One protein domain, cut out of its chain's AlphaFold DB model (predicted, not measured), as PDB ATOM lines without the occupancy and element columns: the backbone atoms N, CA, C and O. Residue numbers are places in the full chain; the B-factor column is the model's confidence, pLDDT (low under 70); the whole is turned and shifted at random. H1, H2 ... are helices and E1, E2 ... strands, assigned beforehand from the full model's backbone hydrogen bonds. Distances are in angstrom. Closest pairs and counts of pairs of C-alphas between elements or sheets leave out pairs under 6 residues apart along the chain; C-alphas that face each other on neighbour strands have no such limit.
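What this domain is: This is residues 59 to 213 of the 216 residues of an uncharacterized protein of Sphingomonadales bacterium (UniProt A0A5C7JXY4). One strongly twisted sheet of five strands has the long helix H2 packed on one face and the short helix H3 on the opposite face. The other long helix, H1, is beside this body rather than on the sheet, with the short H4 and H5 packed on its residues 60 to 70. The printed part has 155 residues, with five named helices and five named strands in the order H1 H2 E1 H3 E2 E3 E4 E5 H4 H5. The sheet's order is E1 E2 E3 E4 E5, mixed, and the class is mixed, helices and strands. The whole is compact, with a radius of gyration of the C-alphas of 15.3 A and spans of 52 by 36 by 25 A.

How they stand to each other: Start at H1, residues 59 to 78. Its residues 60 to 67 alone touch H4, residues 200 to 204, with C-alphas 64 and 200 closest at 5.3 A; its residues 63 to 70 alone touch H5, residues 209 to 213, with C-alphas 66 and 212 closest at 5.7 A. Next find H2, residues 91 to 108, on the sheet; its C-alpha 91 is 5.8 A from C-alpha 148 of E3, residues 141 to 149. E1, residues 115 to 117, H3, residues 120 to 125, and E2, residues 133 to 138, form a strand-helix-strand unit, two parallel neighbour strands with a helix between, with a right-handed crossover; N 116 and O 133 are 2.8 A apart. H3 lies over E2 at a height over the sheet of 9.4 A, with C-alphas 120 and 136 closest at 5.9 A. E2, E3, E4, residues 161 to 170, and E5, residues 176 to 181, form a meander, each strand the antiparallel neighbour of the one before: see N 134 and O 145 at 2.8 A, N 144 and O 166 at 2.8 A, and N 167 and O 179 at 2.8 A. H4 only grazes the sheet, with residues 202 to 204. Every O i to N i+4 pair is within hydrogen-bond range in H2, H3 and H4, against 14 of 16 in H1 and 0 of 1 in H5, where 2 of 2 O i to N i+3 pairs are.

Where its parts are: Find C-alpha 59 at (83.814, 1.127, 257.622); from there H1 runs 27.8 A. H2 begins at (96.372, -32.243, 273.303) and covers 25.4 A. E2 measures 16.5 A, E3 26.2 A, E4 29.3 A and E5 15.7 A. H5 ends at C-alpha 213, (74.041, -4.733, 263.903).

The domain as a whole: The two C-alphas farthest apart, of Tyr 59 and Tyr 155, are 52.2 A apart. The printed part has no cut. The links H1 to H2, E3 to E4 and E5 to H4 are long. The model's pLDDT is under 70 at residues 152 to 156 and 185.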
ATOM      1  N   TYR A  59      84.359   2.479 257.699       86.50
ATOM      2  CA  TYR A  59      83.814   1.127 257.622       86.50
ATOM      3  C   TYR A  59      84.755   0.085 258.241       86.50
ATOM      4  O   TYR A  59      84.319  -0.713 259.072       86.50
ATOM      5  N   ALA A  60      86.046   0.114 257.896       87.31
ATOM      6  CA  ALA A  60      87.037  -0.793 258.471       87.31
ATOM      7  C   ALA A  60      87.151  -0.618 259.997       87.31
ATOM      8  O   ALA A  60      87.218  -1.602 260.733       87.31
ATOM      9  N   ASP A  61      87.111   0.621 260.490       89.38
ATOM     10  CA  ASP A  61      87.177   0.919 261.923       89.38
ATOM     11  C   ASP A  61      85.912   0.498 262.676       89.38
ATOM     12  O   ASP A  61      85.992   0.093 263.837       89.38
ATOM     13  N   ALA A  62      84.737   0.578 262.044       88.69
ATOM     14  CA  ALA A  62      83.510   0.003 262.585       88.69
ATOM     15  C   ALA A  62      83.658  -1.523 262.720       88.69
ATOM     16  O   ALA A  62      83.573  -2.065 263.824       88.69
ATOM     17  N   GLN A  63      84.037  -2.213 261.639       89.75
ATOM     18  CA  GLN A  63      84.220  -3.664 261.685       89.75
ATOM     19  C   GLN A  63      85.225  -4.118 262.750       89.75
ATOM     20  O   GLN A  63      84.938  -5.056 263.491       89.75
ATOM     21  N   ARG A  64      86.383  -3.456 262.867       90.44
ATOM     22  CA  ARG A  64      87.374  -3.779 263.910       90.44
ATOM     23  C   ARG A  64      86.783  -3.666 265.307       90.44
ATOM     24  O   ARG A  64      87.004  -4.551 266.130       90.44
ATOM     25  N   ARG A  65      86.016  -2.603 265.570       90.38
ATOM     26  CA  ARG A  65      85.332  -2.412 266.856       90.38
ATOM     27  C   ARG A  65      84.304  -3.508 267.115       90.38
ATOM     28  O   ARG A  65      84.261  -4.016 268.226       90.38
ATOM     29  N   ALA A  66      83.535  -3.897 266.098       91.44
ATOM     30  CA  ALA A  66      82.521  -4.945 266.217       91.44
ATOM     31  C   ALA A  66      83.160  -6.297 266.555       91.44
ATOM     32  O   ALA A  66      82.762  -6.957 267.511       91.44
ATOM     33  N   VAL A  67      84.213  -6.668 265.821       92.19
ATOM     34  CA  VAL A  67      84.975  -7.896 266.077       92.19
ATOM     35  C   VAL A  67      85.606  -7.857 267.467       92.19
ATOM     36  O   VAL A  67      85.487  -8.826 268.207       92.19
ATOM     37  N   SER A  68      86.238  -6.745 267.846       90.19
ATOM     38  CA  SER A  68      86.858  -6.592 269.167       90.19
ATOM     39  C   SER A  68      85.848  -6.773 270.301       90.19
ATOM     40  O   SER A  68      86.057  -7.609 271.179       90.19
ATOM     41  N   GLN A  69      84.720  -6.061 270.238       90.69
ATOM     42  CA  GLN A  69      83.659  -6.154 271.237       90.69
ATOM     43  C   GLN A  69      83.108  -7.582 271.330       90.69
ATOM     44  O   GLN A  69      83.037  -8.155 272.415       90.69
ATOM     45  N   PHE A  70      82.801  -8.198 270.187       91.44
ATOM     46  CA  PHE A  70      82.285  -9.560 270.153       91.44
ATOM     47  C   PHE A  70      83.272 -10.584 270.736       91.44
ATOM     48  O   PHE A  70      82.860 -11.519 271.426       91.44
ATOM     49  N   MET A  71      84.572 -10.428 270.471       89.12
ATOM     50  CA  MET A  71      85.611 -11.325 270.991       89.12
ATOM     51  C   MET A  71      85.768 -11.203 272.505       89.12
ATOM     52  O   MET A  71      85.934 -12.224 273.171       89.12
ATOM     53  N   GLN A  72      85.678  -9.984 273.043       86.50
ATOM     54  CA  GLN A  72      85.690  -9.741 274.487       86.50
ATOM     55  C   GLN A  72      84.485 -10.410 275.162       86.50
ATOM     56  O   GLN A  72      84.660 -11.238 276.051       86.50
ATOM     57  N   GLU A  73      83.270 -10.145 274.672       87.00
ATOM     58  CA  GLU A  73      82.033 -10.720 275.223       87.00
ATOM     59  C   GLU A  73      81.990 -12.255 275.098       87.00
ATOM     60  O   GLU A  73      81.514 -12.968 275.987       87.00
ATOM     61  N   SER A  74      82.512 -12.794 273.993       85.19
ATOM     62  CA  SER A  74      82.549 -14.238 273.761       85.19
ATOM     63  C   SER A  74      83.578 -14.956 274.630       85.19
ATOM     64  O   SER A  74      83.315 -16.091 275.028       85.19
ATOM     65  N   GLY A  75      84.720 -14.334 274.937       75.38
ATOM     66  CA  GLY A  75      85.765 -14.931 275.776       75.38
ATOM     67  C   GLY A  75      85.233 -15.366 277.143       75.38
ATOM     68  O   GLY A  75      85.412 -16.519 277.540       75.38
ATOM     69  N   ASP A  76      84.485 -14.483 277.805       71.25
ATOM     70  CA  ASP A  76      83.908 -14.752 279.124       71.25
ATOM     71  C   ASP A  76      82.835 -15.844 279.066       71.25
ATOM     72  O   ASP A  76      82.870 -16.801 279.843       71.25
ATOM     73  N   ARG A  77      81.912 -15.766 278.101       78.44
ATOM     74  CA  ARG A  77      80.831 -16.754 277.938       78.44
ATOM     75  C   ARG A  77      81.361 -18.156 277.632       78.44
ATOM     76  O   ARG A  77      80.842 -19.147 278.140       78.44
ATOM     77  N   LEU A  78      82.381 -18.255 276.783       80.31
ATOM     78  CA  LEU A  78      82.882 -19.531 276.266       80.31
ATOM     79  C   LEU A  78      83.915 -20.197 277.186       80.31
ATOM     80  O   LEU A  78      84.365 -21.308 276.878       80.31
ATOM     81  N   SER A  79      84.239 -19.555 278.314       70.62
ATOM     82  CA  SER A  79      85.095 -20.086 279.379       70.62
ATOM     83  C   SER A  79      84.462 -21.249 280.155       70.62
ATOM     84  O   SER A  79      85.177 -22.013 280.805       70.62
ATOM     85  N   GLN A  80      83.137 -21.424 280.067       70.94
ATOM     86  CA  GLN A  80      82.437 -22.493 280.772       70.94
ATOM     87  C   GLN A  80      82.783 -23.885 280.200       70.94
ATOM     88  O   GLN A  80      82.831 -24.057 278.973       70.94
ATOM     89  N   PRO A  81      83.016 -24.889 281.070       70.25
ATOM     90  CA  PRO A  81      83.311 -26.255 280.649       70.25
ATOM     91  C   PRO A  81      82.084 -26.917 279.995       70.25
ATOM     92  O   PRO A  81      80.951 -26.637 280.391       70.25
ATOM     93  N   PRO A  82      82.277 -27.807 279.003       78.81
ATOM     94  CA  PRO A  82      81.165 -28.469 278.329       78.81
ATOM     95  C   PRO A  82      80.492 -29.523 279.227       78.81
ATOM     96  O   PRO A  82      81.159 -30.118 280.080       78.81
ATOM     97  N   PRO A  83      79.209 -29.853 278.980       70.38
ATOM     98  CA  PRO A  83      78.465 -30.852 279.756       70.38
ATOM     99  C   PRO A  83      79.087 -32.262 279.728       70.38
ATOM    100  O   PRO A  83      78.868 -33.035 280.654       70.38
ATOM    101  N   ASN A  84      79.925 -32.576 278.729       79.81
ATOM    102  CA  ASN A  84      80.642 -33.852 278.589       79.81
ATOM    103  C   ASN A  84      82.172 -33.682 278.601       79.81
ATOM    104  O   ASN A  84      82.879 -34.294 277.803       79.81
ATOM    105  N   ALA A  85      82.701 -32.853 279.504       81.00
ATOM    106  CA  ALA A  85      84.134 -32.548 279.613       81.00
ATOM    107  C   ALA A  85      85.064 -33.783 279.602       81.00
ATOM    108  O   ALA A  85      86.144 -33.734 279.024       81.00
ATOM    109  N   ILE A  86      84.634 -34.913 280.167       82.94
ATOM    110  CA  ILE A  86      85.436 -36.147 280.218       82.94
ATOM    111  C   ILE A  86      85.738 -36.768 278.843       82.94
ATOM    112  O   ILE A  86      86.677 -37.548 278.711       82.94
ATOM    113  N   GLN A  87      84.950 -36.436 277.818       86.56
ATOM    114  CA  GLN A  87      85.137 -36.937 276.453       86.56
ATOM    115  C   GLN A  87      86.116 -36.080 275.639       86.56
ATOM    116  O   GLN A  87      86.433 -36.433 274.505       86.56
ATOM    117  N   ALA A  88      86.602 -34.967 276.200       88.69
ATOM    118  CA  ALA A  88      87.546 -34.113 275.505       88.69
ATOM    119  C   ALA A  88      88.864 -34.866 275.207       88.69
ATOM    120  O   ALA A  88      89.398 -35.584 276.064       88.69
ATOM    121  N   PRO A  89      89.404 -34.727 273.984       89.50
ATOM    122  CA  PRO A  89      90.658 -35.361 273.601       89.50
ATOM    123  C   PRO A  89      91.845 -34.762 274.364       89.50
ATOM    124  O   PRO A  89      91.824 -33.604 274.781       89.50
ATOM    125  N   THR A  90      92.923 -35.542 274.496       89.31
ATOM    126  CA  THR A  90      94.224 -35.011 274.939       89.31
ATOM    127  C   THR A  90      94.792 -34.038 273.897       89.31
ATOM    128  O   THR A  90      94.388 -34.113 272.729       89.31
ATOM    129  N   PRO A  91      95.765 -33.175 274.253       88.44
ATOM    130  CA  PRO A  91      96.372 -32.243 273.303       88.44
ATOM    131  C   PRO A  91      96.919 -32.939 272.051       88.44
ATOM    132  O   PRO A  91      96.638 -32.499 270.939       88.44
ATOM    133  N   ASP A  92      97.600 -34.076 272.214       88.75
ATOM    134  CA  ASP A  92      98.162 -34.842 271.094       88.75
ATOM    135  C   ASP A  92      97.074 -35.400 270.168       88.75
ATOM    136  O   ASP A  92      97.182 -35.324 268.943       88.75
ATOM    137  N   THR A  93      95.987 -35.920 270.746       90.44
ATOM    138  CA  THR A  93      94.856 -36.462 269.977       90.44
ATOM    139  C   THR A  93      94.140 -35.351 269.208       90.44
ATOM    140  O   THR A  93      93.799 -35.513 268.032       90.44
ATOM    141  N   ALA A  94      93.941 -34.197 269.847       90.19
ATOM    142  CA  ALA A  94      93.340 -33.031 269.213       90.19
ATOM    143  C   ALA A  94      94.211 -32.523 268.052       90.19
ATOM    144  O   ALA A  94      93.710 -32.332 266.943       90.19
ATOM    145  N   GLN A  95      95.526 -32.407 268.268       89.88
ATOM    146  CA  GLN A  95      96.481 -31.979 267.247       89.88
ATOM    147  C   GLN A  95      96.521 -32.938 266.051       89.88
ATOM    148  O   GLN A  95      96.534 -32.494 264.898       89.88
ATOM    149  N   ALA A  96      96.498 -34.250 266.301       91.06
ATOM    150  CA  ALA A  96      96.422 -35.257 265.246       91.06
ATOM    151  C   ALA A  96      95.129 -35.118 264.425       91.06
ATOM    152  O   ALA A  96      95.167 -35.166 263.195       91.06
ATOM    153  N   THR A  97      93.998 -34.861 265.086       91.81
ATOM    154  CA  THR A  97      92.694 -34.684 264.426       91.81
ATOM    155  C   THR A  97      92.661 -33.421 263.560       91.81
ATOM    156  O   THR A  97      92.228 -33.477 262.409       91.81
ATOM    157  N   VAL A  98      93.181 -32.294 264.059       92.19
ATOM    158  CA  VAL A  98      93.308 -31.047 263.279       92.19
ATOM    159  C   VAL A  98      94.234 -31.250 262.077       92.19
ATOM    160  O   VAL A  98      93.917 -30.832 260.965       92.19
ATOM    161  N   THR A  99      95.355 -31.948 262.268       92.44
ATOM    162  CA  THR A  99      96.301 -32.261 261.185       92.44
ATOM    163  C   THR A  99      95.668 -33.152 260.113       92.44
ATOM    164  O   THR A  99      95.877 -32.930 258.916       92.44
ATOM    165  N   ALA A 100      94.856 -34.133 260.514       92.31
ATOM    166  CA  ALA A 100      94.098 -34.968 259.590       92.31
ATOM    167  C   ALA A 100      93.059 -34.145 258.809       92.31
ATOM    168  O   ALA A 100      92.966 -34.288 257.592       92.31
ATOM    169  N   ALA A 101      92.345 -33.229 259.474       92.88
ATOM    170  CA  ALA A 101      91.396 -32.330 258.818       92.88
ATOM    171  C   ALA A 101      92.078 -31.391 257.808       92.88
ATOM    172  O   ALA A 101      91.591 -31.231 256.692       92.88
ATOM    173  N   LEU A 102      93.244 -30.835 258.150       92.88
ATOM    174  CA  LEU A 102      94.052 -30.029 257.227       92.88
ATOM    175  C   LEU A 102      94.548 -30.841 256.029       92.88
ATOM    176  O   LEU A 102      94.569 -30.344 254.904       92.88
ATOM    177  N   THR A 103      94.952 -32.090 256.257       93.94
ATOM    178  CA  THR A 103      95.366 -33.001 255.183       93.94
ATOM    179  C   THR A 103      94.205 -33.305 254.237       93.94
ATOM    180  O   THR A 103      94.384 -33.214 253.024       93.94
ATOM    181  N   ALA A 104      93.016 -33.594 254.773       93.00
ATOM    182  CA  ALA A 104      91.804 -33.807 253.984       93.00
ATOM    183  C   ALA A 104      91.434 -32.557 253.168       93.00
ATOM    184  O   ALA A 104      91.274 -32.648 251.955       93.00
ATOM    185  N   LEU A 105      91.456 -31.366 253.778       93.00
ATOM    186  CA  LEU A 105      91.226 -30.100 253.072       93.00
ATOM    187  C   LEU A 105      92.206 -29.864 251.919       93.00
ATOM    188  O   LEU A 105      91.825 -29.352 250.867       93.00
ATOM    189  N   ARG A 106      93.485 -30.211 252.100       92.25
ATOM    190  CA  ARG A 106      94.510 -30.074 251.051       92.25
ATOM    191  C   ARG A 106      94.322 -31.064 249.911       92.25
ATOM    192  O   ARG A 106      94.634 -30.726 248.775       92.25
ATOM    193  N   ARG A 107      93.862 -32.273 250.221       92.44
ATOM    194  CA  ARG A 107      93.732 -33.369 249.262       92.44
ATOM    195  C   ARG A 107      92.407 -33.316 248.506       92.44
ATOM    196  O   ARG A 107      92.403 -33.370 247.282       92.44
ATOM    197  N   ASP A 108      91.313 -33.217 249.245       90.19
ATOM    198  CA  ASP A 108      89.952 -33.395 248.744       90.19
ATOM    199  C   ASP A 108      89.204 -32.052 248.638       90.19
ATOM    200  O   ASP A 108      88.130 -31.978 248.046       90.19
ATOM    201  N   GLY A 109      89.779 -30.966 249.173       88.81
ATOM    202  CA  GLY A 109      89.172 -29.634 249.152       88.81
ATOM    203  C   GLY A 109      88.069 -29.435 250.189       88.81
ATOM    204  O   GLY A 109      87.462 -28.367 250.202       88.81
ATOM    205  N   ASP A 110      87.829 -30.430 251.044       91.25
ATOM    206  CA  ASP A 110      86.709 -30.450 251.977       91.25
ATOM    207  C   ASP A 110      87.114 -30.977 253.365       91.25
ATOM    208  O   ASP A 110      88.093 -31.716 253.518       91.25
ATOM    209  N   LEU A 111      86.366 -30.578 254.396       91.94
ATOM    210  CA  LEU A 111      86.547 -31.095 255.753       91.94
ATOM    211  C   LEU A 111      86.046 -32.549 255.861       91.94
ATOM    212  O   LEU A 111      85.022 -32.912 255.277       91.94
ATOM    213  N   PRO A 112      86.717 -33.399 256.659       92.12
ATOM    214  CA  PRO A 112      86.277 -34.772 256.858       92.12
ATOM    215  C   PRO A 112      84.978 -34.824 257.676       92.12
ATOM    216  O   PRO A 112      84.698 -33.942 258.484       92.12
ATOM    217  N   ALA A 113      84.213 -35.913 257.539       88.56
ATOM    218  CA  ALA A 113      82.930 -36.108 258.233       88.56
ATOM    219  C   ALA A 113      83.027 -36.138 259.775       88.56
ATOM    220  O   ALA A 113      82.018 -36.047 260.472       88.56
ATOM    221  N   THR A 114      84.239 -36.275 260.318       86.50
ATOM    222  CA  THR A 114      84.519 -36.169 261.757       86.50
ATOM    223  C   THR A 114      84.421 -34.731 262.273       86.50
ATOM    224  O   THR A 114      84.281 -34.525 263.479       86.50
ATOM    225  N   VAL A 115      84.455 -33.736 261.381       93.62
ATOM    226  CA  VAL A 115      84.263 -32.320 261.698       93.62
ATOM    227  C   VAL A 115      82.789 -31.961 261.548       93.62
ATOM    228  O   VAL A 115      82.142 -32.265 260.548       93.62
ATOM    229  N   THR A 116      82.243 -31.293 262.557       95.25
ATOM    230  CA  THR A 116      80.844 -30.865 262.580       95.25
ATOM    231  C   THR A 116      80.746 -29.437 262.066       95.25
ATOM    232  O   THR A 116      81.163 -28.495 262.738       95.25
ATOM    233  N   ARG A 117      80.190 -29.275 260.865       95.44
ATOM    234  CA  ARG A 117      79.930 -27.960 260.274       95.44
ATOM    235  C   ARG A 117      78.698 -27.324 260.901       95.44
ATOM    236  O   ARG A 117      77.691 -27.997 261.118       95.44
ATOM    237  N   GLN A 118      78.775 -26.029 261.167       95.69
ATOM    238  CA  GLN A 118      77.720 -25.252 261.796       95.69
ATOM    239  C   GLN A 118      77.603 -23.867 261.154       95.69
ATOM    240  O   GLN A 118      78.538 -23.351 260.548       95.69
ATOM    241  N   THR A 119      76.449 -23.234 261.344       95.56
ATOM    242  CA  THR A 119      76.284 -21.791 261.115       95.56
ATOM    243  C   THR A 119      77.099 -20.992 262.135       95.56
ATOM    244  O   THR A 119      77.263 -21.465 263.264       95.56
ATOM    245  N   ALA A 120      77.488 -19.756 261.805       95.00
ATOM    246  CA  ALA A 120      78.177 -18.863 262.739       95.00
ATOM    247  C   ALA A 120      77.427 -18.712 264.079       95.00
ATOM    248  O   ALA A 120      78.028 -18.869 265.140       95.00
ATOM    249  N   ASP A 121      76.105 -18.517 264.056       93.56
ATOM    250  CA  ASP A 121      75.301 -18.368 265.281       93.56
ATOM    251  C   ASP A 121      75.386 -19.593 266.201       93.56
ATOM    252  O   ASP A 121      75.601 -19.463 267.404       93.56
ATOM    253  N   ALA A 122      75.237 -20.797 265.639       93.50
ATOM    254  CA  ALA A 122      75.328 -22.048 266.392       93.50
ATOM    255  C   ALA A 122      76.742 -22.294 266.943       93.50
ATOM    256  O   ALA A 122      76.891 -22.646 268.115       93.50
ATOM    257  N   PHE A 123      77.775 -22.020 266.143       94.25
ATOM    258  CA  PHE A 123      79.159 -22.147 266.586       94.25
ATOM    259  C   PHE A 123      79.440 -21.235 267.779       94.25
ATOM    260  O   PHE A 123      79.933 -21.691 268.808       94.25
ATOM    261  N   TRP A 124      79.073 -19.961 267.691       92.12
ATOM    262  CA  TRP A 124      79.362 -19.004 268.754       92.12
ATOM    263  C   TRP A 124      78.421 -19.103 269.956       92.12
ATOM    264  O   TRP A 124      78.764 -18.598 271.024       92.12
ATOM    265  N   ARG A 125      77.278 -19.793 269.839       90.56
ATOM    266  CA  ARG A 125      76.455 -20.181 270.998       90.56
ATOM    267  C   ARG A 125      77.225 -21.094 271.956       90.56
ATOM    268  O   ARG A 125      77.062 -20.978 273.164       90.56
ATOM    269  N   GLY A 126      78.114 -21.929 271.414       87.88
ATOM    270  CA  GLY A 126      79.097 -22.676 272.193       87.88
ATOM    271  C   GLY A 126      78.644 -24.045 272.702       87.88
ATOM    272  O   GLY A 126      79.402 -24.640 273.468       87.88
ATOM    273  N   ASP A 127      77.490 -24.551 272.249       87.75
ATOM    274  CA  ASP A 127      76.917 -25.870 272.583       87.75
ATOM    275  C   ASP A 127      77.635 -27.014 271.842       87.75
ATOM    276  O   ASP A 127      77.064 -27.752 271.037       87.75
ATOM    277  N   TRP A 128      78.945 -27.113 272.042       90.06
ATOM    278  CA  TRP A 128      79.810 -28.011 271.285       90.06
ATOM    279  C   TRP A 128      79.920 -29.388 271.935       90.06
ATOM    280  O   TRP A 128      80.000 -29.521 273.156       90.06
ATOM    281  N   GLN A 129      80.014 -30.420 271.099       89.12
ATOM    282  CA  GLN A 129      80.367 -31.762 271.556       89.12
ATOM    283  C   GLN A 129      81.857 -31.799 271.922       89.12
ATOM    284  O   GLN A 129      82.697 -31.300 271.169       89.12
ATOM    285  N   ALA A 130      82.178 -32.367 273.089       89.00
ATOM    286  CA  ALA A 130      83.528 -32.350 273.660       89.00
ATOM    287  C   ALA A 130      84.561 -33.137 272.834       89.00
ATOM    288  O   ALA A 130      85.741 -32.801 272.840       89.00
ATOM    289  N   ASP A 131      84.109 -34.153 272.104       88.25
ATOM    290  CA  ASP A 131      84.908 -35.101 271.327       88.25
ATOM    291  C   ASP A 131      85.074 -34.712 269.847       88.25
ATOM    292  O   ASP A 131      85.731 -35.427 269.089       88.25
ATOM    293  N   ARG A 132      84.488 -33.589 269.406       90.38
ATOM    294  CA  ARG A 132      84.455 -33.195 267.990       90.38
ATOM    295  C   ARG A 132      85.019 -31.808 267.737       90.38
ATOM    296  O   ARG A 132      84.823 -30.875 268.515       90.38
ATOM    297  N   ILE A 133      85.620 -31.659 266.557       94.69
ATOM    298  CA  ILE A 133      85.928 -30.349 265.987       94.69
ATOM    299  C   ILE A 133      84.642 -29.763 265.411       94.69
ATOM    300  O   ILE A 133      83.944 -30.412 264.632       94.69
ATOM    301  N   GLN A 134      84.351 -28.529 265.790       95.56
ATOM    302  CA  GLN A 134      83.288 -27.712 265.227       95.56
ATOM    303  C   GLN A 134      83.888 -26.772 264.189       95.56
ATOM    304  O   GLN A 134      84.996 -26.277 264.394       95.56
ATOM    305  N   ALA A 135      83.173 -26.512 263.100       97.12
ATOM    306  CA  ALA A 135      83.640 -25.634 262.038       97.12
ATOM    307  C   ALA A 135      82.551 -24.677 261.546       97.12
ATOM    308  O   ALA A 135      81.388 -25.060 261.431       97.12
ATOM    309  N   VAL A 136      82.957 -23.455 261.210       97.12
ATOM    310  CA  VAL A 136      82.187 -22.477 260.432       97.12
ATOM    311  C   VAL A 136      83.002 -22.137 259.202       97.12
ATOM    312  O   VAL A 136      84.204 -21.899 259.309       97.12
ATOM    313  N   GLU A 137      82.355 -22.102 258.048       95.88
ATOM    314  CA  GLU A 137      83.007 -21.841 256.770       95.88
ATOM    315  C   GLU A 137      82.488 -20.540 256.160       95.88
ATOM    316  O   GLU A 137      81.287 -20.276 256.161       95.88
ATOM    317  N   ASP A 138      83.407 -19.755 255.606       94.94
ATOM    318  CA  ASP A 138      83.137 -18.574 254.793       94.94
ATOM    319  C   ASP A 138      84.122 -18.537 253.616       94.94
ATOM    320  O   ASP A 138      85.222 -17.974 253.683       94.94
ATOM    321  N   GLY A 139      83.746 -19.224 252.534       91.88
ATOM    322  CA  GLY A 139      84.496 -19.286 251.282       91.88
ATOM    323  C   GLY A 139      85.925 -19.811 251.445       91.88
ATOM    324  O   GLY A 139      86.178 -21.011 251.383       91.88
ATOM    325  N   ARG A 140      86.888 -18.896 251.595       93.31
ATOM    326  CA  ARG A 140      88.325 -19.203 251.734       93.31
ATOM    327  C   ARG A 140      88.782 -19.324 253.187       93.31
ATOM    328  O   ARG A 140      89.971 -19.544 253.422       93.31
ATOM    329  N   ASN A 141      87.878 -19.156 254.145       95.94
ATOM    330  CA  ASN A 141      88.182 -19.135 255.565       95.94
ATOM    331  C   ASN A 141      87.322 -20.160 256.294       95.94
ATOM    332  O   ASN A 141      86.134 -20.295 256.022       95.94
ATOM    333  N   ILE A 142      87.929 -20.867 257.234       96.75
ATOM    334  CA  ILE A 142      87.264 -21.851 258.072       96.75
ATOM    335  C   ILE A 142      87.697 -21.579 259.505       96.75
ATOM    336  O   ILE A 142      88.877 -21.676 259.844       96.75
ATOM    337  N   LEU A 143      86.739 -21.235 260.351       96.38
ATOM    338  CA  LEU A 143      86.937 -21.146 261.786       96.38
ATOM    339  C   LEU A 143      86.685 -22.519 262.391       96.38
ATOM    340  O   LEU A 143      85.592 -23.057 262.239       96.38
ATOM    341  N   ILE A 144      87.668 -23.066 263.097       95.88
ATOM    342  CA  ILE A 144      87.517 -24.297 263.865       95.88
ATOM    343  C   ILE A 144      87.538 -24.021 265.365       95.88
ATOM    344  O   ILE A 144      88.260 -23.152 265.857       95.88
ATOM    345  N   GLY A 145      86.757 -24.804 266.094       93.88
ATOM    346  CA  GLY A 145      86.651 -24.762 267.542       93.88
ATOM    347  C   GLY A 145      86.598 -26.172 268.102       93.88
ATOM    348  O   GLY A 145      85.870 -27.018 267.588       93.88
ATOM    349  N   TYR A 146      87.387 -26.455 269.129       92.75
ATOM    350  CA  TYR A 146      87.400 -27.770 269.765       92.75
ATOM    351  C   TYR A 146      87.826 -27.670 271.224       92.75
ATOM    352  O   TYR A 146      88.399 -26.669 271.662       92.75
ATOM    353  N   TYR A 147      87.521 -28.715 271.982       91.56
ATOM    354  CA  TYR A 147      87.947 -28.848 273.365       91.56
ATOM    355  C   TYR A 147      89.196 -29.710 273.470       91.56
ATOM    356  O   TYR A 147      89.399 -30.632 272.683       91.56
ATOM    357  N   VAL A 148      90.021 -29.408 274.466       90.06
ATOM    358  CA  VAL A 148      91.200 -30.191 274.821       90.06
ATOM    359  C   VAL A 148      91.243 -30.360 276.326       90.06
ATOM    360  O   VAL A 148      91.120 -29.379 277.058       90.06
ATOM    361  N   ASP A 149      91.426 -31.595 276.778       89.75
ATOM    362  CA  ASP A 149      91.659 -31.927 278.178       89.75
ATOM    363  C   ASP A 149      93.154 -31.872 278.500       89.75
ATOM    364  O   ASP A 149      93.934 -32.694 278.020       89.75
ATOM    365  N   PHE A 150      93.548 -30.902 279.324       86.06
ATOM    366  CA  PHE A 150      94.925 -30.725 279.787       86.06
ATOM    367  C   PHE A 150      95.220 -31.445 281.113       86.06
ATOM    368  O   PHE A 150      96.335 -31.330 281.627       86.06
ATOM    369  N   ALA A 151      94.257 -32.174 281.689       83.38
ATOM    370  CA  ALA A 151      94.484 -32.894 282.936       83.38
ATOM    371  C   ALA A 151      95.534 -34.002 282.765       83.38
ATOM    372  O   ALA A 151      95.602 -34.693 281.744       83.38
ATOM    373  N   ASN A 152      96.335 -34.223 283.810       63.09
ATOM    374  CA  ASN A 152      97.270 -35.335 283.821       63.09
ATOM    375  C   ASN A 152      96.519 -36.636 284.144       63.09
ATOM    376  O   ASN A 152      96.222 -36.935 285.305       63.09
ATOM    377  N   ARG A 153      96.229 -37.428 283.104       63.03
ATOM    378  CA  ARG A 153      95.491 -38.700 283.222       63.03
ATOM    379  C   ARG A 153      96.160 -39.713 284.159       63.03
ATOM    380  O   ARG A 153      95.463 -40.561 284.710       63.03
ATOM    381  N   SER A 154      97.466 -39.595 284.406       59.97
ATOM    382  CA  SER A 154      98.211 -40.471 285.320       59.97
ATOM    383  C   SER A 154      97.815 -40.310 286.794       59.97
ATOM    384  O   SER A 154      98.126 -41.184 287.598       59.97
ATOM    385  N   TYR A 155      97.121 -39.226 287.161       55.38
ATOM    386  CA  TYR A 155      96.804 -38.888 288.556       55.38
ATOM    387  C   TYR A 155      95.300 -38.823 288.864       55.38
ATOM    388  O   TYR A 155      94.926 -38.237 289.876       55.38
ATOM    389  N   GLN A 156      94.432 -39.388 288.009       67.25
ATOM    390  CA  GLN A 156      92.961 -39.351 288.175       67.25
ATOM    391  C   GLN A 156      92.409 -37.937 288.461       67.25
ATOM    392  O   GLN A 156      91.408 -37.767 289.155       67.25
ATOM    393  N   GLN A 157      93.081 -36.905 287.945       71.06
ATOM    394  CA  GLN A 157      92.663 -35.522 288.134       71.06
ATOM    395  C   GLN A 157      91.349 -35.259 287.388       71.06
ATOM    396  O   GLN A 157      91.123 -35.847 286.326       71.06
ATOM    397  N   PRO A 158      90.486 -34.367 287.908       75.88
ATOM    398  CA  PRO A 158      89.320 -33.925 287.158       75.88
ATOM    399  C   PRO A 158      89.762 -33.298 285.819       75.88
ATOM    400  O   PRO A 158      90.795 -32.618 285.796       75.88
ATOM    401  N   PRO A 159      89.001 -33.499 284.723       77.75
ATOM    402  CA  PRO A 159      89.336 -32.956 283.409       77.75
ATOM    403  C   PRO A 159      89.572 -31.444 283.457       77.75
ATOM    404  O   PRO A 159      88.751 -30.695 283.989       77.75
ATOM    405  N   GLN A 160      90.673 -30.987 282.863       85.69
ATOM    406  CA  GLN A 160      91.006 -29.568 282.738       85.69
ATOM    407  C   GLN A 160      90.753 -29.149 281.300       85.69
ATOM    408  O   GLN A 160      91.672 -28.940 280.503       85.69
ATOM    409  N   VAL A 161      89.469 -29.093 280.958       87.12
ATOM    410  CA  VAL A 161      89.041 -28.853 279.586       87.12
ATOM    411  C   VAL A 161      89.144 -27.379 279.247       87.12
ATOM    412  O   VAL A 161      88.564 -26.526 279.918       87.12
ATOM    413  N   ARG A 162      89.848 -27.081 278.159       87.69
ATOM    414  CA  ARG A 162      89.942 -25.736 277.593       87.69
ATOM    415  C   ARG A 162      89.473 -25.742 276.151       87.69
ATOM    416  O   ARG A 162      89.649 -26.714 275.422       87.69
ATOM    417  N   ARG A 163      88.889 -24.621 275.743       89.62
ATOM    418  CA  ARG A 163      88.474 -24.377 274.366       89.62
ATOM    419  C   ARG A 163      89.652 -23.819 273.568       89.62
ATOM    420  O   ARG A 163      90.398 -22.966 274.060       89.62
ATOM    421  N   ILE A 164      89.813 -24.307 272.348       91.06
ATOM    422  CA  ILE A 164      90.823 -23.857 271.395       91.06
ATOM    423  C   ILE A 164      90.120 -23.384 270.131       91.06
ATOM    424  O   ILE A 164      89.161 -24.010 269.677       91.06
ATOM    425  N   PHE A 165      90.619 -22.284 269.573       93.12
ATOM    426  CA  PHE A 165      90.134 -21.700 268.332       93.12
ATOM    427  C   PHE A 165      91.265 -21.664 267.309       93.12
ATOM    428  O   PHE A 165      92.359 -21.162 267.585       93.12
ATOM    429  N   GLY A 166      90.989 -22.195 266.125       94.38
ATOM    430  CA  GLY A 166      91.897 -22.177 264.987       94.38
ATOM    431  C   GLY A 166      91.237 -21.504 263.793       94.38
ATOM    432  O   GLY A 166      90.045 -21.665 263.561       94.38
ATOM    433  N   LEU A 167      92.015 -20.761 263.022       95.31
ATOM    434  CA  LEU A 167      91.617 -20.232 261.728       95.31
ATOM    435  C   LEU A 167      92.384 -20.987 260.649       95.31
ATOM    436  O   LEU A 167      93.613 -20.953 260.610       95.31
ATOM    437  N   ILE A 168      91.658 -21.647 259.757       95.12
ATOM    438  CA  ILE A 168      92.209 -22.243 258.548       95.12
ATOM    439  C   ILE A 168      91.865 -21.316 257.386       95.12
ATOM    440  O   ILE A 168      90.702 -21.002 257.154       95.12
ATOM    441  N   ARG A 169      92.873 -20.855 256.650       93.88
ATOM    442  CA  ARG A 169      92.699 -19.903 255.551       93.88
ATOM    443  C   ARG A 169      93.381 -20.404 254.292       93.88
ATOM    444  O   ARG A 169      94.513 -20.883 254.340       93.88
ATOM    445  N   ARG A 170      92.700 -20.254 253.159       93.94
ATOM    446  CA  ARG A 170      93.254 -20.526 251.835       93.94
ATOM    447  C   ARG A 170      93.999 -19.304 251.325       93.94
ATOM    448  O   ARG A 170      93.391 -18.245 251.149       93.94
ATOM    449  N   ASP A 171      95.294 -19.429 251.070       90.88
ATOM    450  CA  ASP A 171      96.082 -18.374 250.431       90.88
ATOM    451  C   ASP A 171      95.772 -18.243 248.930       90.88
ATOM    452  O   ASP A 171      94.953 -18.982 248.378       90.88
ATOM    453  N   ASP A 172      96.356 -17.233 248.282       90.31
ATOM    454  CA  ASP A 172      96.079 -16.912 246.874       90.31
ATOM    455  C   ASP A 172      96.651 -17.946 245.899       90.31
ATOM    456  O   ASP A 172      96.230 -18.008 244.747       90.31
ATOM    457  N   GLN A 173      97.569 -18.792 246.370       90.06
ATOM    458  CA  GLN A 173      98.087 -19.943 245.633       90.06
ATOM    459  C   GLN A 173      97.182 -21.175 245.799       90.06
ATOM    460  O   GLN A 173      97.427 -22.218 245.197       90.06
ATOM    461  N   GLY A 174      96.114 -21.060 246.594       87.56
ATOM    462  CA  GLY A 174      95.152 -22.123 246.842       87.56
ATOM    463  C   GLY A 174      95.551 -23.075 247.968       87.56
ATOM    464  O   GLY A 174      94.838 -24.064 248.174       87.56
ATOM    465  N   ALA A 175      96.630 -22.800 248.706       90.94
ATOM    466  CA  ALA A 175      97.100 -23.642 249.796       90.94
ATOM    467  C   ALA A 175      96.434 -23.276 251.131       90.94
ATOM    468  O   ALA A 175      96.232 -22.109 251.470       90.94
ATOM    469  N   TRP A 176      96.078 -24.304 251.902       93.12
ATOM    470  CA  TRP A 176      95.457 -24.151 253.217       93.12
ATOM    471  C   TRP A 176      96.507 -23.996 254.321       93.12
ATOM    472  O   TRP A 176      97.336 -24.893 254.550       93.12
ATOM    473  N   GLN A 177      96.425 -22.872 255.029       92.25
ATOM    474  CA  GLN A 177      97.261 -22.495 256.167       92.25
ATOM    475  C   GLN A 177      96.434 -22.501 257.456       92.25
ATOM    476  O   GLN A 177      95.231 -22.266 257.411       92.25
ATOM    477  N   HIS A 178      97.071 -22.772 258.595       93.69
ATOM    478  CA  HIS A 178      96.416 -22.852 259.902       93.69
ATOM    479  C   HIS A 178      97.070 -21.890 260.892       93.69
ATOM    480  O   HIS A 178      98.297 -21.844 261.003       93.69
ATOM    481  N   TYR A 179      96.238 -21.156 261.620       93.56
ATOM    482  CA  TYR A 179      96.626 -20.168 262.617       93.56
ATOM    483  C   TYR A 179      95.824 -20.381 263.892       93.56
ATOM    484  O   TYR A 179      94.664 -20.782 263.839       93.56
ATOM    485  N   CYS A 180      96.403 -20.051 265.038       92.44
ATOM    486  CA  CYS A 180      95.645 -19.991 266.281       92.44
ATOM    487  C   CYS A 180      94.987 -18.631 266.414       92.44
ATOM    488  O   CYS A 180      95.640 -17.611 266.211       92.44
ATOM    489  N   LEU A 181      93.721 -18.596 266.804       91.19
ATOM    490  CA  LEU A 181      93.079 -17.332 267.136       91.19
ATOM    491  C   LEU A 181      93.488 -16.902 268.542       91.19
ATOM    492  O   LEU A 181      93.275 -17.626 269.516       91.19
ATOM    493  N   ALA A 182      94.083 -15.716 268.640       87.62
ATOM    494  CA  ALA A 182      94.438 -15.097 269.907       87.62
ATOM    495  C   ALA A 182      93.175 -14.521 270.558       87.62
ATOM    496  O   ALA A 182      92.847 -13.348 270.402       87.62
ATOM    497  N   MET A 183      92.442 -15.379 271.262       82.06
ATOM    498  CA  MET A 183      91.275 -15.000 272.052       82.06
ATOM    499  C   MET A 183      91.597 -15.032 273.541       82.06
ATOM    500  O   MET A 183      92.304 -15.922 274.021       82.06
ATOM    501  N   GLN A 184      91.027 -14.093 274.291       73.94
ATOM    502  CA  GLN A 184      91.125 -14.098 275.745       73.94
ATOM    503  C   GLN A 184      90.544 -15.405 276.313       73.94
ATOM    504  O   GLN A 184      89.480 -15.858 275.899       73.94
ATOM    505  N   GLY A 185      91.282 -16.052 277.221       68.62
ATOM    506  CA  GLY A 185      90.894 -17.327 277.846       68.62
ATOM    507  C   GLY A 185      91.162 -18.589 277.009       68.62
ATOM    508  O   GLY A 185      91.275 -19.683 277.577       68.62
ATOM    509  N   ALA A 186      91.350 -18.467 275.692       73.06
ATOM    510  CA  ALA A 186      91.642 -19.600 274.816       73.06
ATOM    511  C   ALA A 186      93.092 -20.093 274.965       73.06
ATOM    512  O   ALA A 186      94.012 -19.328 275.261       73.06
ATOM    513  N   SER A 187      93.306 -21.395 274.767       74.00
ATOM    514  CA  SER A 187      94.669 -21.950 274.707       74.00
ATOM    515  C   SER A 187      95.246 -21.803 273.301       74.00
ATOM    516  O   SER A 187      94.487 -21.899 272.332       74.00
ATOM    517  N   PRO A 188      96.574 -21.651 273.151       76.75
ATOM    518  CA  PRO A 188      97.204 -21.743 271.842       76.75
ATOM    519  C   PRO A 188      97.048 -23.154 271.257       76.75
ATOM    520  O   PRO A 188      97.106 -24.154 271.967       76.75
ATOM    521  N   CYS A 189      96.891 -23.216 269.940       80.00
ATOM    522  CA  CYS A 189      96.676 -24.426 269.140       80.00
ATOM    523  C   CYS A 189      97.962 -24.978 268.480       80.00
ATOM    524  O   CYS A 189      97.896 -25.727 267.509       80.00
ATOM    525  N   GLY A 190      99.146 -24.537 268.931       79.25
ATOM    526  CA  GLY A 190     100.445 -24.993 268.406       79.25
ATOM    527  C   GLY A 190     100.846 -24.454 267.022       79.25
ATOM    528  O   GLY A 190     101.828 -24.916 266.451       79.25
ATOM    529  N   SER A 191     100.109 -23.488 266.467       85.94
ATOM    530  CA  SER A 191     100.408 -22.776 265.209       85.94
ATOM    531  C   SER A 191     100.634 -21.274 265.470       85.94
ATOM    532  O   SER A 191     100.379 -20.813 266.588       85.94
ATOM    533  N   PRO A 192     101.113 -20.481 264.490       90.69
ATOM    534  CA  PRO A 192     101.256 -19.036 264.665       90.69
ATOM    535  C   PRO A 192      99.931 -18.389 265.077       90.69
ATOM    536  O   PRO A 192      98.877 -18.725 264.535       90.69
ATOM    537  N   ALA A 193      99.985 -17.477 266.046       90.88
ATOM    538  CA  ALA A 193      98.800 -16.800 266.555       90.88
ATOM    539  C   ALA A 193      98.433 -15.585 265.691       90.88
ATOM    540  O   ALA A 193      99.312 -14.839 265.259       90.88
ATOM    541  N   ILE A 194      97.136 -15.375 265.476       91.56
ATOM    542  CA  ILE A 194      96.573 -14.212 264.796       91.56
ATOM    543  C   ILE A 194      95.501 -13.572 265.669       91.56
ATOM    544  O   ILE A 194      94.627 -14.250 266.214       91.56
ATOM    545  N   ASP A 195      95.580 -12.254 265.814       90.00
ATOM    546  CA  ASP A 195      94.563 -11.481 266.515       90.00
ATOM    547  C   ASP A 195      93.366 -11.253 265.573       90.00
ATOM    548  O   ASP A 195      93.547 -10.646 264.507       90.00
ATOM    549  N   PRO A 196      92.147 -11.709 265.926       89.06
ATOM    550  CA  PRO A 196      90.960 -11.524 265.092       89.06
ATOM    551  C   PRO A 196      90.680 -10.052 264.755       89.06
ATOM    552  O   PRO A 196      90.154  -9.758 263.681       89.06
ATOM    553  N   THR A 197      91.067  -9.110 265.620       87.06
ATOM    554  CA  THR A 197      90.863  -7.667 265.406       87.06
ATOM    555  C   THR A 197      91.748  -7.091 264.296       87.06
ATOM    556  O   THR A 197      91.436  -6.041 263.730       87.06
ATOM    557  N   THR A 198      92.820  -7.797 263.922       89.25
ATOM    558  CA  THR A 198      93.716  -7.409 262.819       89.25
ATOM    559  C   THR A 198      93.221  -7.885 261.451       89.25
ATOM    560  O   THR A 198      93.672  -7.378 260.424       89.25
ATOM    561  N   ILE A 199      92.247  -8.804 261.426       89.19
ATOM    562  CA  ILE A 199      91.658  -9.403 260.218       89.19
ATOM    563  C   ILE A 199      90.119  -9.297 260.200       89.19
ATOM    564  O   ILE A 199      89.424 -10.292 259.979       89.19
ATOM    565  N   PRO A 200      89.545  -8.096 260.398       86.88
ATOM    566  CA  PRO A 200      88.106  -7.918 260.604       86.88
ATOM    567  C   PRO A 200      87.248  -8.407 259.427       86.88
ATOM    568  O   PRO A 200      86.214  -9.035 259.643       86.88
ATOM    569  N   GLU A 201      87.711  -8.209 258.190       86.75
ATOM    570  CA  GLU A 201      87.010  -8.678 256.987       86.75
ATOM    571  C   GLU A 201      86.965 -10.208 256.910       86.75
ATOM    572  O   GLU A 201      85.965 -10.778 256.493       86.75
ATOM    573  N   THR A 202      88.030 -10.887 257.355       91.38
ATOM    574  CA  THR A 202      88.060 -12.356 257.445       91.38
ATOM    575  C   THR A 202      87.090 -12.858 258.506       91.38
ATOM    576  O   THR A 202      86.419 -13.862 258.301       91.38
ATOM    577  N   MET A 203      86.997 -12.158 259.637       92.81
ATOM    578  CA  MET A 203      86.098 -12.552 260.717       92.81
ATOM    579  C   MET A 203      84.631 -12.301 260.370       92.81
ATOM    580  O   MET A 203      83.776 -13.034 260.847       92.81
ATOM    581  N   ARG A 204      84.312 -11.318 259.519       89.81
ATOM    582  CA  ARG A 204      82.931 -10.912 259.224       89.81
ATOM    583  C   ARG A 204      81.996 -12.064 258.853       89.81
ATOM    584  O   ARG A 204      80.907 -12.130 259.413       89.81
ATOM    585  N   GLY A 205      82.396 -12.954 257.944       89.62
ATOM    586  CA  GLY A 205      81.569 -14.104 257.553       89.62
ATOM    587  C   GLY A 205      81.617 -15.279 258.535       89.62
ATOM    588  O   GLY A 205      80.802 -16.192 258.454       89.62
ATOM    589  N   LEU A 206      82.540 -15.241 259.496       94.88
ATOM    590  CA  LEU A 206      82.717 -16.263 260.527       94.88
ATOM    591  C   LEU A 206      82.008 -15.904 261.841       94.88
ATOM    592  O   LEU A 206      81.940 -16.745 262.739       94.88
ATOM    593  N   LEU A 207      81.505 -14.671 261.981       94.62
ATOM    594  CA  LEU A 207      80.789 -14.180 263.161       94.62
ATOM    595  C   LEU A 207      79.270 -14.091 262.920       94.62
ATOM    596  O   LEU A 207      78.837 -13.953 261.775       94.62
ATOM    597  N   PRO A 208      78.448 -14.132 263.987       93.69
ATOM    598  CA  PRO A 208      77.014 -13.853 263.921       93.69
ATOM    599  C   PRO A 208      76.729 -12.498 263.272       93.69
ATOM    600  O   PRO A 208      77.419 -11.520 263.564       93.69
ATOM    601  N   ALA A 209      75.664 -12.396 262.474       89.44
ATOM    602  CA  ALA A 209      75.260 -11.120 261.875       89.44
ATOM    603  C   ALA A 209      75.012 -10.037 262.944       89.44
ATOM    604  O   ALA A 209      75.445  -8.894 262.784       89.44
ATOM    605  N   ALA A 210      74.430 -10.441 264.080       87.50
ATOM    606  CA  ALA A 210      74.167  -9.593 265.240       87.50
ATOM    607  C   ALA A 210      75.423  -8.890 265.794       87.50
ATOM    608  O   ALA A 210      75.311  -7.801 266.354       87.50
ATOM    609  N   ALA A 211      76.626  -9.447 265.585       87.88
ATOM    610  CA  ALA A 211      77.880  -8.814 266.004       87.88
ATOM    611  C   ALA A 211      78.118  -7.454 265.316       87.88
ATOM    612  O   ALA A 211      78.869  -6.626 265.827       87.88
ATOM    613  N   PHE A 212      77.475  -7.207 264.170       86.00
ATOM    614  CA  PHE A 212      77.653  -5.998 263.362       86.00
ATOM    615  C   PHE A 212      76.417  -5.087 263.326       86.00
ATOM    616  O   PHE A 212      76.467  -4.023 262.707       86.00
ATOM    617  N   GLU A 213      75.308  -5.477 263.958       77.44
ATOM    618  CA  GLU A 213      74.041  -4.733 263.903       77.44
ATOM    619  C   GLU A 213      74.012  -3.522 264.846       77.44
ATOM    620  O   GLU A 213      73.340  -2.536 264.556       77.44
TER     621      GLU A 213